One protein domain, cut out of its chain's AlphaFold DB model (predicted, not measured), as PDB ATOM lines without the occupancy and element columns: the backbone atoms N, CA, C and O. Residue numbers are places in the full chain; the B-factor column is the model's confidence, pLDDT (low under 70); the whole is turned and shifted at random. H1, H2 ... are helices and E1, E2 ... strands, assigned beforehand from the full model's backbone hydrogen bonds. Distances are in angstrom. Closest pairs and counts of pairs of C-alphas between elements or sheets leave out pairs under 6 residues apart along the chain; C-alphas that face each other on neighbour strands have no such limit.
ATOM      1  N   PHE A  26     194.782 283.923 283.051       95.31
ATOM      2  CA  PHE A  26     196.106 284.180 283.618       95.31
ATOM      3  C   PHE A  26     197.177 283.916 282.556       95.31
ATOM      4  O   PHE A  26     197.758 282.832 282.475       95.31
ATOM      5  N   VAL A  27     197.369 284.896 281.668       96.31
ATOM      6  CA  VAL A  27     198.262 284.768 280.510       96.31
ATOM      7  C   VAL A  27     199.689 285.126 280.898       96.31
ATOM      8  O   VAL A  27     199.971 286.258 281.281       96.31
ATOM      9  N   CYS A  28     200.592 284.168 280.742       96.56
ATOM     10  CA  CYS A  28     202.028 284.339 280.928       96.56
ATOM     11  C   CYS A  28     202.753 284.276 279.577       96.56
ATOM     12  O   CYS A  28     202.173 283.857 278.573       96.56
ATOM     13  N   MET A  29     204.035 284.646 279.542       97.25
ATOM     14  CA  MET A  29     204.920 284.387 278.400       97.25
ATOM     15  C   MET A  29     206.100 283.501 278.793       97.25
ATOM     16  O   MET A  29     206.783 283.769 279.778       97.25
ATOM     17  N   PHE A  30     206.383 282.496 277.965       97.19
ATOM     18  CA  PHE A  30     207.642 281.759 277.986       97.19
ATOM     19  C   PHE A  30     208.756 282.662 277.442       97.19
ATOM     20  O   PHE A  30     208.816 282.964 276.247       97.19
ATOM     21  N   GLN A  31     209.610 283.145 278.336       95.31
ATOM     22  CA  GLN A  31     210.588 284.190 278.076       95.31
ATOM     23  C   GLN A  31     211.901 283.944 278.858       95.31
ATOM     24  O   GLN A  31     212.237 284.720 279.748       95.31
ATOM     25  N   PRO A  32     212.708 282.925 278.488       94.12
ATOM     26  CA  PRO A  32     214.022 282.653 279.100       94.12
ATOM     27  C   PRO A  32     215.097 283.720 278.802       94.12
ATOM     28  O   PRO A  32     216.260 283.570 279.163       94.12
ATOM     29  N   GLY A  33     214.743 284.791 278.091       94.69
ATOM     30  CA  GLY A  33     215.611 285.911 277.746       94.69
ATOM     31  C   GLY A  33     214.867 286.929 276.882       94.69
ATOM     32  O   GLY A  33     213.647 286.877 276.756       94.69
ATOM     33  N   LYS A  34     215.582 287.837 276.207       96.19
ATOM     34  CA  LYS A  34     214.939 288.835 275.334       96.19
ATOM     35  C   LYS A  34     214.293 288.172 274.096       96.19
ATOM     36  O   LYS A  34     215.018 287.571 273.296       96.19
ATOM     37  N   PRO A  35     212.968 288.295 273.890       96.62
ATOM     38  CA  PRO A  35     212.304 287.717 272.727       96.62
ATOM     39  C   PRO A  35     212.662 288.486 271.447       96.62
ATOM     40  O   PRO A  35     212.746 289.715 271.440       96.62
ATOM     41  N   THR A  36     212.885 287.752 270.359       97.75
ATOM     42  CA  THR A  36     213.196 288.273 269.018       97.75
ATOM     43  C   THR A  36     212.494 287.425 267.961       97.75
ATOM     44  O   THR A  36     212.146 286.274 268.218       97.75
ATOM     45  N   LEU A  37     212.297 287.954 266.750       96.81
ATOM     46  CA  LEU A  37     211.687 287.178 265.658       96.81
ATOM     47  C   LEU A  37     212.505 285.923 265.312       96.81
ATOM     48  O   LEU A  37     211.958 284.919 264.874       96.81
ATOM     49  N   GLN A  38     213.819 285.981 265.527       96.50
ATOM     50  CA  GLN A  38     214.756 284.909 265.224       96.50
ATOM     51  C   GLN A  38     214.667 283.761 266.238       96.50
ATOM     52  O   GLN A  38     214.752 282.599 265.850       96.50
ATOM     53  N   ASN A  39     214.493 284.063 267.532       96.44
ATOM     54  CA  ASN A  39     214.422 283.032 268.575       96.44
ATOM     55  C   ASN A  39     212.998 282.518 268.843       96.44
ATOM     56  O   ASN A  39     212.850 281.425 269.395       96.44
ATOM     57  N   SER A  40     211.958 283.248 268.426       96.38
ATOM     58  CA  SER A  40     210.580 282.960 268.834       96.38
ATOM     59  C   SER A  40     210.062 281.607 268.365       96.38
ATOM     60  O   SER A  40     209.287 280.984 269.080       96.38
ATOM     61  N   MET A  41     210.495 281.120 267.199       96.38
ATOM     62  CA  MET A  41     210.088 279.799 266.704       96.38
ATOM     63  C   MET A  41     210.706 278.658 267.516       96.38
ATOM     64  O   MET A  41     210.011 277.703 267.855       96.38
ATOM     65  N   ALA A  42     211.986 278.769 267.880       96.00
ATOM     66  CA  ALA A  42     212.641 277.779 268.732       96.00
ATOM     67  C   ALA A  42     212.037 277.781 270.145       96.00
ATOM     68  O   ALA A  42     211.812 276.729 270.737       96.00
ATOM     69  N   TRP A  43     211.724 278.962 270.681       97.00
ATOM     70  CA  TRP A  43     211.067 279.084 271.981       97.00
ATOM     71  C   TRP A  43     209.609 278.644 271.960       97.00
ATOM     72  O   TRP A  43     209.171 278.053 272.938       97.00
ATOM     73  N   ARG A  44     208.876 278.831 270.853       97.12
ATOM     74  CA  ARG A  44     207.541 278.242 270.679       97.12
ATOM     75  C   ARG A  44     207.591 276.729 270.868       97.12
ATOM     76  O   ARG A  44     206.777 276.203 271.608       97.12
ATOM     77  N   GLN A  45     208.554 276.041 270.256       96.56
ATOM     78  CA  GLN A  45     208.677 274.584 270.400       96.56
ATOM     79  C   GLN A  45     208.950 274.166 271.852       96.56
ATOM     80  O   GLN A  45     208.364 273.203 272.335       96.56
ATOM     81  N   GLN A  46     209.808 274.902 272.565       95.50
ATOM     82  CA  GLN A  46     210.072 274.645 273.987       95.50
ATOM     83  C   GLN A  46     208.839 274.912 274.853       95.50
ATOM     84  O   GLN A  46     208.525 274.117 275.733       95.50
ATOM     85  N   ARG A  47     208.124 276.004 274.570       96.44
ATOM     86  CA  ARG A  47     206.852 276.343 275.202       96.44
ATOM     87  C   ARG A  47     205.837 275.230 274.961       96.44
ATOM     88  O   ARG A  47     205.246 274.761 275.917       96.44
ATOM     89  N   ASP A  48     205.653 274.785 273.723       96.06
ATOM     90  CA  ASP A  48     204.694 273.730 273.372       96.06
ATOM     91  C   ASP A  48     205.027 272.410 274.094       96.06
ATOM     92  O   ASP A  48     204.137 271.792 274.668       96.06
ATOM     93  N   ALA A  49     206.310 272.035 274.171       94.94
ATOM     94  CA  ALA A  49     206.755 270.875 274.948       94.94
ATOM     95  C   ALA A  49     206.484 271.027 276.456       94.94
ATOM     96  O   ALA A  49     206.121 270.061 277.123       94.94
ATOM     97  N   LEU A  50     206.630 272.240 276.998       95.00
ATOM     98  CA  LEU A  50     206.272 272.547 278.381       95.00
ATOM     99  C   LEU A  50     204.761 272.408 278.616       95.00
ATOM    100  O   LEU A  50     204.362 271.828 279.621       95.00
ATOM    101  N   LEU A  51     203.920 272.895 277.696       95.00
ATOM    102  CA  LEU A  51     202.462 272.755 277.818       95.00
ATOM    103  C   LEU A  51     202.024 271.296 277.741       95.00
ATOM    104  O   LEU A  51     201.150 270.898 278.502       95.00
ATOM    105  N   GLN A  52     202.662 270.501 276.882       95.50
ATOM    106  CA  GLN A  52     202.425 269.063 276.822       95.50
ATOM    107  C   GLN A  52     202.794 268.382 278.150       95.50
ATOM    108  O   GLN A  52     202.018 267.589 278.670       95.50
ATOM    109  N   ALA A  53     203.939 268.730 278.746       95.25
ATOM    110  CA  ALA A  53     204.348 268.171 280.035       95.25
ATOM    111  C   ALA A  53     203.405 268.560 281.192       95.25
ATOM    112  O   ALA A  53     203.250 267.794 282.143       95.25
ATOM    113  N   LEU A  54     202.778 269.740 281.126       95.62
ATOM    114  CA  LEU A  54     201.728 270.153 282.062       95.62
ATOM    115  C   LEU A  54     200.433 269.364 281.832       95.62
ATOM    116  O   LEU A  54     199.816 268.909 282.793       95.62
ATOM    117  N   GLU A  55     200.047 269.150 280.575       96.25
ATOM    118  CA  GLU A  55     198.866 268.360 280.220       96.25
ATOM    119  C   GLU A  55     198.991 266.905 280.695       96.25
ATOM    120  O   GLU A  55     198.045 266.370 281.269       96.25
ATOM    121  N   GLU A  56     200.173 266.297 280.565       95.44
ATOM    122  CA  GLU A  56     200.483 264.955 281.087       95.44
ATOM    123  C   GLU A  56     200.340 264.857 282.621       95.44
ATOM    124  O   GLU A  56     200.082 263.778 283.152       95.44
ATOM    125  N   GLN A  57     200.458 265.981 283.335       95.56
ATOM    126  CA  GLN A  57     200.227 266.093 284.782       95.56
ATOM    127  C   GLN A  57     198.781 266.493 285.130       95.56
ATOM    128  O   GLN A  57     198.462 266.716 286.296       95.56
ATOM    129  N   GLY A  58     197.892 266.601 284.137       96.12
ATOM    130  CA  GLY A  58     196.494 267.002 284.318       96.12
ATOM    131  C   GLY A  58     196.262 268.517 284.358       96.12
ATOM    132  O   GLY A  58     195.148 268.957 284.637       96.12
ATOM    133  N   ILE A  59     197.276 269.335 284.062       97.06
ATOM    134  CA  ILE A  59     197.172 270.799 284.044       97.06
ATOM    135  C   ILE A  59     196.869 271.255 282.618       97.06
ATOM    136  O   ILE A  59     197.754 271.398 281.774       97.06
ATOM    137  N   MET A  60     195.594 271.529 282.346       95.62
ATOM    138  CA  MET A  60     195.179 272.021 281.035       95.62
ATOM    139  C   MET A  60     195.572 273.489 280.842       95.62
ATOM    140  O   MET A  60     195.183 274.367 281.613       95.62
ATOM    141  N   THR A  61     196.290 273.765 279.756       96.56
ATOM    142  CA  THR A  61     196.709 275.116 279.358       96.56
ATOM    143  C   THR A  61     196.150 275.478 277.986       96.56
ATOM    144  O   THR A  61     195.577 274.645 277.283       96.56
ATOM    145  N   ARG A  62     196.266 276.750 277.593       94.75
ATOM    146  CA  ARG A  62     195.835 277.220 276.264       94.75
ATOM    147  C   ARG A  62     196.847 278.192 275.663       94.75
ATOM    148  O   ARG A  62     197.506 278.904 276.418       94.75
ATOM    149  N   PRO A  63     196.951 278.300 274.327       93.75
ATOM    150  CA  PRO A  63     197.640 279.425 273.700       93.75
ATOM    151  C   PRO A  63     197.079 280.760 274.211       93.75
ATOM    152  O   PRO A  63     195.865 280.905 274.351       93.75
ATOM    153  N   GLY A  64     197.951 281.725 274.510       94.00
ATOM    154  CA  GLY A  64     197.541 282.970 275.167       94.00
ATOM    155  C   GLY A  64     196.859 283.968 274.231       94.00
ATOM    156  O   GLY A  64     195.933 284.666 274.635       94.00
ATOM    157  N   THR A  65     197.289 284.042 272.971       94.69
ATOM    158  CA  THR A  65     196.674 284.915 271.965       94.69
ATOM    159  C   THR A  65     196.978 284.447 270.543       94.69
ATOM    160  O   THR A  65     197.832 283.586 270.335       94.69
ATOM    161  N   LEU A  66     196.288 285.042 269.570       94.62
ATOM    162  CA  LEU A  66     196.467 284.811 268.142       94.62
ATOM    163  C   LEU A  66     196.900 286.107 267.456       94.62
ATOM    164  O   LEU A  66     196.270 287.154 267.626       94.62
ATOM    165  N   ALA A  67     197.923 286.039 266.610       96.62
ATOM    166  CA  ALA A  67     198.316 287.159 265.774       96.62
ATOM    167  C   ALA A  67     197.385 287.222 264.555       96.62
ATOM    168  O   ALA A  67     197.748 286.785 263.468       96.62
ATOM    169  N   VAL A  68     196.176 287.777 264.727       96.12
ATOM    170  CA  VAL A  68     195.112 287.812 263.698       96.12
ATOM    171  C   VAL A  68     195.608 288.181 262.285       96.12
ATOM    172  O   VAL A  68     195.253 287.465 261.344       96.12
ATOM    173  N   PRO A  69     196.472 289.203 262.082       96.50
ATOM    174  CA  PRO A  69     196.993 289.527 260.749       96.50
ATOM    175  C   PRO A  69     197.802 288.397 260.091       96.50
ATOM    176  O   PRO A  69     197.872 288.309 258.868       96.50
ATOM    177  N   LEU A  70     198.420 287.527 260.890       96.44
ATOM    178  CA  LEU A  70     199.305 286.449 260.445       96.44
ATOM    179  C   LEU A  70     198.579 285.109 260.266       96.44
ATOM    180  O   LEU A  70     199.156 284.167 259.717       96.44
ATOM    181  N   VAL A  71     197.304 285.039 260.655       95.00
ATOM    182  CA  VAL A  71     196.435 283.885 260.406       95.00
ATOM    183  C   VAL A  71     196.290 283.664 258.903       95.00
ATOM    184  O   VAL A  71     196.250 284.613 258.116       95.00
ATOM    185  N   GLY A  72     196.180 282.396 258.496       94.06
ATOM    186  CA  GLY A  72     196.285 281.967 257.100       94.06
ATOM    187  C   GLY A  72     195.445 282.768 256.100       94.06
ATOM    188  O   GLY A  72     195.940 283.060 255.017       94.06
ATOM    189  N   TYR A  73     194.217 283.168 256.446       96.31
ATOM    190  CA  TYR A  73     193.383 283.987 255.560       96.31
ATOM    191  C   TYR A  73     193.963 285.393 255.340       96.31
ATOM    192  O   TYR A  73     194.232 285.776 254.202       96.31
ATOM    193  N   TYR A  74     194.198 286.151 256.417       96.94
ATOM    194  CA  TYR A  74     194.685 287.533 256.349       96.94
ATOM    195  C   TYR A  74     196.099 287.606 255.776       96.94
ATOM    196  O   TYR A  74     196.370 288.430 254.903       96.94
ATOM    197  N   ARG A  75     196.966 286.678 256.187       96.69
ATOM    198  CA  ARG A  75     198.323 286.557 255.663       96.69
ATOM    199  C   ARG A  75     198.336 286.337 254.153       96.69
ATOM    200  O   ARG A  75     199.065 287.028 253.452       96.69
ATOM    201  N   LYS A  76     197.524 285.401 253.645       97.44
ATOM    202  CA  LYS A  76     197.457 285.097 252.205       97.44
ATOM    203  C   LYS A  76     196.804 286.225 251.409       97.44
ATOM    204  O   LYS A  76     197.301 286.568 250.346       97.44
ATOM    205  N   LYS A  77     195.713 286.805 251.919       97.88
ATOM    206  CA  LYS A  77     194.952 287.850 251.220       97.88
ATOM    207  C   LYS A  77     195.710 289.173 251.119       97.88
ATOM    208  O   LYS A  77     195.642 289.823 250.084       97.88
ATOM    209  N   TYR A  78     196.397 289.575 252.188       97.56
ATOM    210  CA  TYR A  78     197.022 290.899 252.289       97.56
ATOM    211  C   TYR A  78     198.556 290.860 252.247       97.56
ATOM    212  O   TYR A  78     199.194 291.905 252.316       97.56
ATOM    213  N   GLY A  79     199.163 289.673 252.145       97.12
ATOM    214  CA  GLY A  79     200.618 289.523 252.084       97.12
ATOM    215  C   GLY A  79     201.339 289.901 253.381       97.12
ATOM    216  O   GLY A  79     202.520 290.244 253.343       97.12
ATOM    217  N   TYR A  80     200.643 289.867 254.524       97.94
ATOM    218  CA  TYR A  80     201.221 290.264 255.805       97.94
ATOM    219  C   TYR A  80     202.366 289.351 256.233       97.94
ATOM    220  O   TYR A  80     202.342 288.133 256.036       97.94
ATOM    221  N   ARG A  81     203.367 289.947 256.872       97.50
ATOM    222  CA  ARG A  81     204.543 289.238 257.368       97.50
ATOM    223  C   ARG A  81     204.764 289.491 258.858       97.50
ATOM    224  O   ARG A  81     204.392 290.563 259.347       97.50
ATOM    225  N   PRO A  82     205.407 288.556 259.579       97.25
ATOM    226  CA  PRO A  82     205.713 288.723 260.997       97.25
ATOM    227  C   PRO A  82     206.453 290.021 261.331       97.25
ATOM    228  O   PRO A  82     206.168 290.630 262.359       97.25
ATOM    229  N   GLU A  83     207.342 290.501 260.451       97.62
ATOM    230  CA  GLU A  83     208.130 291.720 260.701       97.62
ATOM    231  C   GLU A  83     207.267 292.986 260.773       97.62
ATOM    232  O   GLU A  83     207.697 293.989 261.335       97.62
ATOM    233  N   GLN A  84     206.052 292.952 260.217       97.88
ATOM    234  CA  GLN A  84     205.102 294.066 260.281       97.88
ATOM    235  C   GLN A  84     204.315 294.081 261.598       97.88
ATOM    236  O   GLN A  84     203.804 295.124 261.995       97.88
ATOM    237  N   PHE A  85     204.226 292.937 262.284       97.75
ATOM    238  CA  PHE A  85     203.479 292.773 263.532       97.75
ATOM    239  C   PHE A  85     204.320 292.030 264.583       97.75
ATOM    240  O   PHE A  85     203.883 290.997 265.101       97.75
ATOM    241  N   PRO A  86     205.524 292.529 264.922       97.31
ATOM    242  CA  PRO A  86     206.489 291.766 265.705       97.31
ATOM    243  C   PRO A  86     205.949 291.404 267.087       97.31
ATOM    244  O   PRO A  86     206.037 290.252 267.495       97.31
ATOM    245  N   ASN A  87     205.298 292.339 267.781       97.25
ATOM    246  CA  ASN A  87     204.755 292.081 269.117       97.25
ATOM    247  C   ASN A  87     203.608 291.063 269.094       97.25
ATOM    248  O   ASN A  87     203.553 290.200 269.965       97.25
ATOM    249  N   ALA A  88     202.726 291.122 268.090       97.44
ATOM    250  CA  ALA A  88     201.635 290.158 267.955       97.44
ATOM    251  C   ALA A  88     202.180 288.751 267.670       97.44
ATOM    252  O   ALA A  88     201.762 287.788 268.305       97.44
ATOM    253  N   TYR A  89     203.159 288.644 266.768       98.00
ATOM    254  CA  TYR A  89     203.820 287.380 266.453       98.00
ATOM    255  C   TYR A  89     204.549 286.788 267.664       98.00
ATOM    256  O   TYR A  89     204.421 285.601 267.956       98.00
ATOM    257  N   LEU A  90     205.295 287.613 268.404       98.25
ATOM    258  CA  LEU A  90     205.969 287.188 269.629       98.25
ATOM    259  C   LEU A  90     204.964 286.738 270.694       98.25
ATOM    260  O   LEU A  90     205.158 285.685 271.295       98.25
ATOM    261  N   ALA A  91     203.878 287.487 270.898       97.69
ATOM    262  CA  ALA A  91     202.839 287.122 271.853       97.69
ATOM    263  C   ALA A  91     202.177 285.786 271.480       97.69
ATOM    264  O   ALA A  91     202.071 284.906 272.326       97.69
ATOM    265  N   GLU A  92     201.811 285.573 270.218       97.50
ATOM    266  CA  GLU A  92     201.249 284.298 269.752       97.50
ATOM    267  C   GLU A  92     202.216 283.113 269.949       97.50
ATOM    268  O   GLU A  92     201.797 282.013 270.317       97.50
ATOM    269  N   ASN A  93     203.514 283.329 269.707       97.88
ATOM    270  CA  ASN A  93     204.549 282.297 269.836       97.88
ATOM    271  C   ASN A  93     204.845 281.912 271.281       97.88
ATOM    272  O   ASN A  93     205.124 280.746 271.552       97.88
ATOM    273  N   LEU A  94     204.821 282.884 272.186       98.19
ATOM    274  CA  LEU A  94     205.409 282.725 273.512       98.19
ATOM    275  C   LEU A  94     204.371 282.730 274.634       98.19
ATOM    276  O   LEU A  94     204.673 282.252 275.724       98.19
ATOM    277  N   SER A  95     203.162 283.253 274.404       98.25
ATOM    278  CA  SER A  95     202.154 283.369 275.460       98.25
ATOM    279  C   SER A  95     201.294 282.123 275.624       98.25
ATOM    280  O   SER A  95     200.891 281.485 274.648       98.25
ATOM    281  N   PHE A  96     200.962 281.796 276.865       97.94
ATOM    282  CA  PHE A  96     200.040 280.724 277.222       97.94
ATOM    283  C   PHE A  96     199.236 281.107 278.464       97.94
ATOM    284  O   PHE A  96     199.695 281.884 279.299       97.94
ATOM    285  N   ALA A  97     198.021 280.585 278.568       97.31
ATOM    286  CA  ALA A  97     197.146 280.773 279.709       97.31
ATOM    287  C   ALA A  97     197.268 279.578 280.656       97.31
ATOM    288  O   ALA A  97     197.072 278.430 280.243       97.31
ATOM    289  N   LEU A  98     197.571 279.875 281.918       97.00
ATOM    290  CA  LEU A  98     197.457 278.927 283.018       97.00
ATOM    291  C   LEU A  98     195.997 278.834 283.481       97.00
ATOM    292  O   LEU A  98     195.252 279.814 283.338       97.00
ATOM    293  N   PRO A  99     195.576 277.685 284.036       95.19
ATOM    294  CA  PRO A  99     194.261 277.574 284.642       95.19
ATOM    295  C   PRO A  99     194.163 278.541 285.821       95.19
ATOM    296  O   PRO A  99     195.009 278.560 286.714       95.19
ATOM    297  N   LEU A 100     193.130 279.372 285.785       92.81
ATOM    298  CA  LEU A 100     192.730 280.222 286.891       92.81
ATOM    299  C   LEU A 100     191.232 280.468 286.754       92.81
ATOM    300  O   LEU A 100     190.781 281.029 285.755       92.81
ATOM    301  N   PHE A 101     190.463 280.011 287.733       91.00
ATOM    302  CA  PHE A 101     189.016 280.182 287.774       91.00
ATOM    303  C   PHE A 101     188.547 280.316 289.229       91.00
ATOM    304  O   PHE A 101     189.240 279.846 290.130       91.00
ATOM    305  N   PRO A 102     187.392 280.959 289.487       89.12
ATOM    306  CA  PRO A 102     186.992 281.343 290.845       89.12
ATOM    307  C   PRO A 102     186.868 280.194 291.855       89.12
ATOM    308  O   PRO A 102     186.972 280.429 293.051       89.12
ATOM    309  N   GLN A 103     186.607 278.973 291.389       93.38
ATOM    310  CA  GLN A 103     186.422 277.787 292.229       93.38
ATOM    311  C   GLN A 103     187.730 277.050 292.543       93.38
ATOM    312  O   GLN A 103     187.692 276.063 293.272       93.38
ATOM    313  N   MET A 104     188.856 277.490 291.977       94.12
ATOM    314  CA  MET A 104     190.141 276.823 292.146       94.12
ATOM    315  C   MET A 104     190.646 276.988 293.580       94.12
ATOM    316  O   MET A 104     190.726 278.113 294.084       94.12
ATOM    317  N   THR A 105     190.994 275.886 294.236       96.19
ATOM    318  CA  THR A 105     191.492 275.907 295.616       96.19
ATOM    319  C   THR A 105     192.942 276.388 295.684       96.19
ATOM    320  O   THR A 105     193.665 276.409 294.682       96.19
ATOM    321  N   ASP A 106     193.394 276.763 296.881       95.19
ATOM    322  CA  ASP A 106     194.798 277.125 297.099       95.19
ATOM    323  C   ASP A 106     195.737 275.938 296.826       95.19
ATOM    324  O   ASP A 106     196.803 276.135 296.246       95.19
ATOM    325  N   ASP A 107     195.313 274.710 297.142       96.81
ATOM    326  CA  ASP A 107     196.072 273.485 296.858       96.81
ATOM    327  C   ASP A 107     196.192 273.228 295.350       96.81
ATOM    328  O   ASP A 107     197.269 272.886 294.860       96.81
ATOM    329  N   GLU A 108     195.117 273.441 294.584       96.50
ATOM    330  CA  GLU A 108     195.143 273.327 293.121       96.50
ATOM    331  C   GLU A 108     196.047 274.396 292.496       96.50
ATOM    332  O   GLU A 108     196.818 274.110 291.576       96.50
ATOM    333  N   GLN A 109     196.000 275.632 293.000       95.69
ATOM    334  CA  GLN A 109     196.925 276.679 292.566       95.69
ATOM    335  C   GLN A 109     198.371 276.318 292.913       95.69
ATOM    336  O   GLN A 109     199.264 276.514 292.088       95.69
ATOM    337  N   HIS A 110     198.613 275.792 294.113       95.88
ATOM    338  CA  HIS A 110     199.938 275.371 294.542       95.88
ATOM    339  C   HIS A 110     200.460 274.221 293.678       95.88
ATOM    340  O   HIS A 110     201.611 274.266 293.256       95.88
ATOM    341  N   PHE A 111     199.611 273.255 293.320       96.44
ATOM    342  CA  PHE A 111     199.953 272.179 292.390       96.44
ATOM    343  C   PHE A 111     200.442 272.721 291.041       96.44
ATOM    344  O   PHE A 111     201.499 272.313 290.560       96.44
ATOM    345  N   VAL A 112     199.745 273.709 290.467       96.44
ATOM    346  CA  VAL A 112     200.182 274.365 289.220       96.44
ATOM    347  C   VAL A 112     201.525 275.071 289.389       96.44
ATOM    348  O   VAL A 112     202.390 274.969 288.519       96.44
ATOM    349  N   VAL A 113     201.720 275.780 290.505       95.50
ATOM    350  CA  VAL A 113     202.990 276.454 290.806       95.50
ATOM    351  C   VAL A 113     204.133 275.447 290.922       95.50
ATOM    352  O   VAL A 113     205.176 275.659 290.306       95.50
ATOM    353  N   GLN A 114     203.948 274.356 291.670       95.12
ATOM    354  CA  GLN A 114     204.982 273.337 291.851       95.12
ATOM    355  C   GLN A 114     205.309 272.631 290.539       95.12
ATOM    356  O   GLN A 114     206.480 272.535 290.190       95.12
ATOM    357  N   ALA A 115     204.300 272.263 289.747       94.69
ATOM    358  CA  ALA A 115     204.521 271.674 288.430       94.69
ATOM    359  C   ALA A 115     205.385 272.581 287.534       94.69
ATOM    360  O   ALA A 115     206.302 272.109 286.867       94.69
ATOM    361  N   LEU A 116     205.152 273.899 287.549       94.31
ATOM    362  CA  LEU A 116     205.975 274.856 286.801       94.31
ATOM    363  C   LEU A 116     207.395 274.999 287.371       94.31
ATOM    364  O   LEU A 116     208.337 275.129 286.590       94.31
ATOM    365  N   LYS A 117     207.563 274.973 288.699       91.81
ATOM    366  CA  LYS A 117     208.879 275.030 289.362       91.81
ATOM    367  C   LYS A 117     209.717 273.773 289.081       91.81
ATOM    368  O   LYS A 117     210.921 273.881 288.844       91.81
ATOM    369  N   ASP A 118     209.085 272.603 289.053       89.25
ATOM    370  CA  ASP A 118     209.736 271.307 288.821       89.25
ATOM    371  C   ASP A 118     210.153 271.103 287.362       89.25
ATOM    372  O   ASP A 118     211.134 270.402 287.067       89.25
ATOM    373  N   LEU A 119     209.447 271.748 286.431       84.25
ATOM    374  CA  LEU A 119     209.810 271.781 285.022       84.25
ATOM    375  C   LEU A 119     211.084 272.611 284.833       84.25
ATOM    376  O   LEU A 119     211.073 273.801 284.520       84.25
TER     377      LEU A 119
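Overview. This is residues 26 to 119 of the 135 residues of an uncharacterized protein of Calditrichaeota bacterium (UniProt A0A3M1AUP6). An elongated model has a short antiparallel pair of strands, E1 and E2, at its middle, with the long helix H1 close to both strands and H3 running straight into E2. Small helix H2 lies at one end of the long axis and H4 at the other. The printed part has 94 residues, in the order E1, H1, H2, H3, E2, H4, and its class is mostly helix. It is only just loose, close to compact, with a radius of gyration of the C-alphas of 15.2 A and spans of 47 by 27 by 20 A.

Along the chain. Find C-alpha 26 at (196.106, 284.180, 283.618); from there strand E1 runs to residue 30. Helix H1, residues 40 to 56, begins at C-alpha (210.580, 282.960, 268.834) and is 24.0 A long. Next come H2, residues 72 to 78, H3, residues 86 to 94 and 12.0 A long, and strand E2, residues 95 to 98. Helix H4, residues 106 to 118, is 18.0 A long and ends at C-alpha (209.736, 271.307, 288.821).

Arrangement. Look first at E1 and E2, antiparallel at 135 degrees, where N 28 and O 96 are 2.8 A apart and N 96 and O 28 are 2.9 A apart, both within hydrogen-bond range. Residues 62 to 63 pair with residues 96 to 97 of E2, antiparallel. H1 and E2 are near each other, with 8 pairs of C-alphas within 10 A. With residues 40 to 47 alone, H1 touches H3, the same way at a shallow tilt of 30 degrees; their closest C-alphas are those of Arg 44 and Asn 93, 5.1 A apart. H1 and H4 are close but not clearly touching, with C-alphas of Leu 54 and Ala 115 closest at 7.1 A. H2 is apart from H1, H3 and H4, among others. In H1, H2, H3 and H4 every O i to N i+4 pair is within hydrogen-bond range.

Size, cuts and confidence. The two C-alphas farthest apart, those of Tyr 78 and Asp 107, are 47.9 A apart. The printed part has no cut. The link from H1 to H2, 15 residues, is long, and residues 102 to 107 stand free. No printed residue is under 70 in pLDDT.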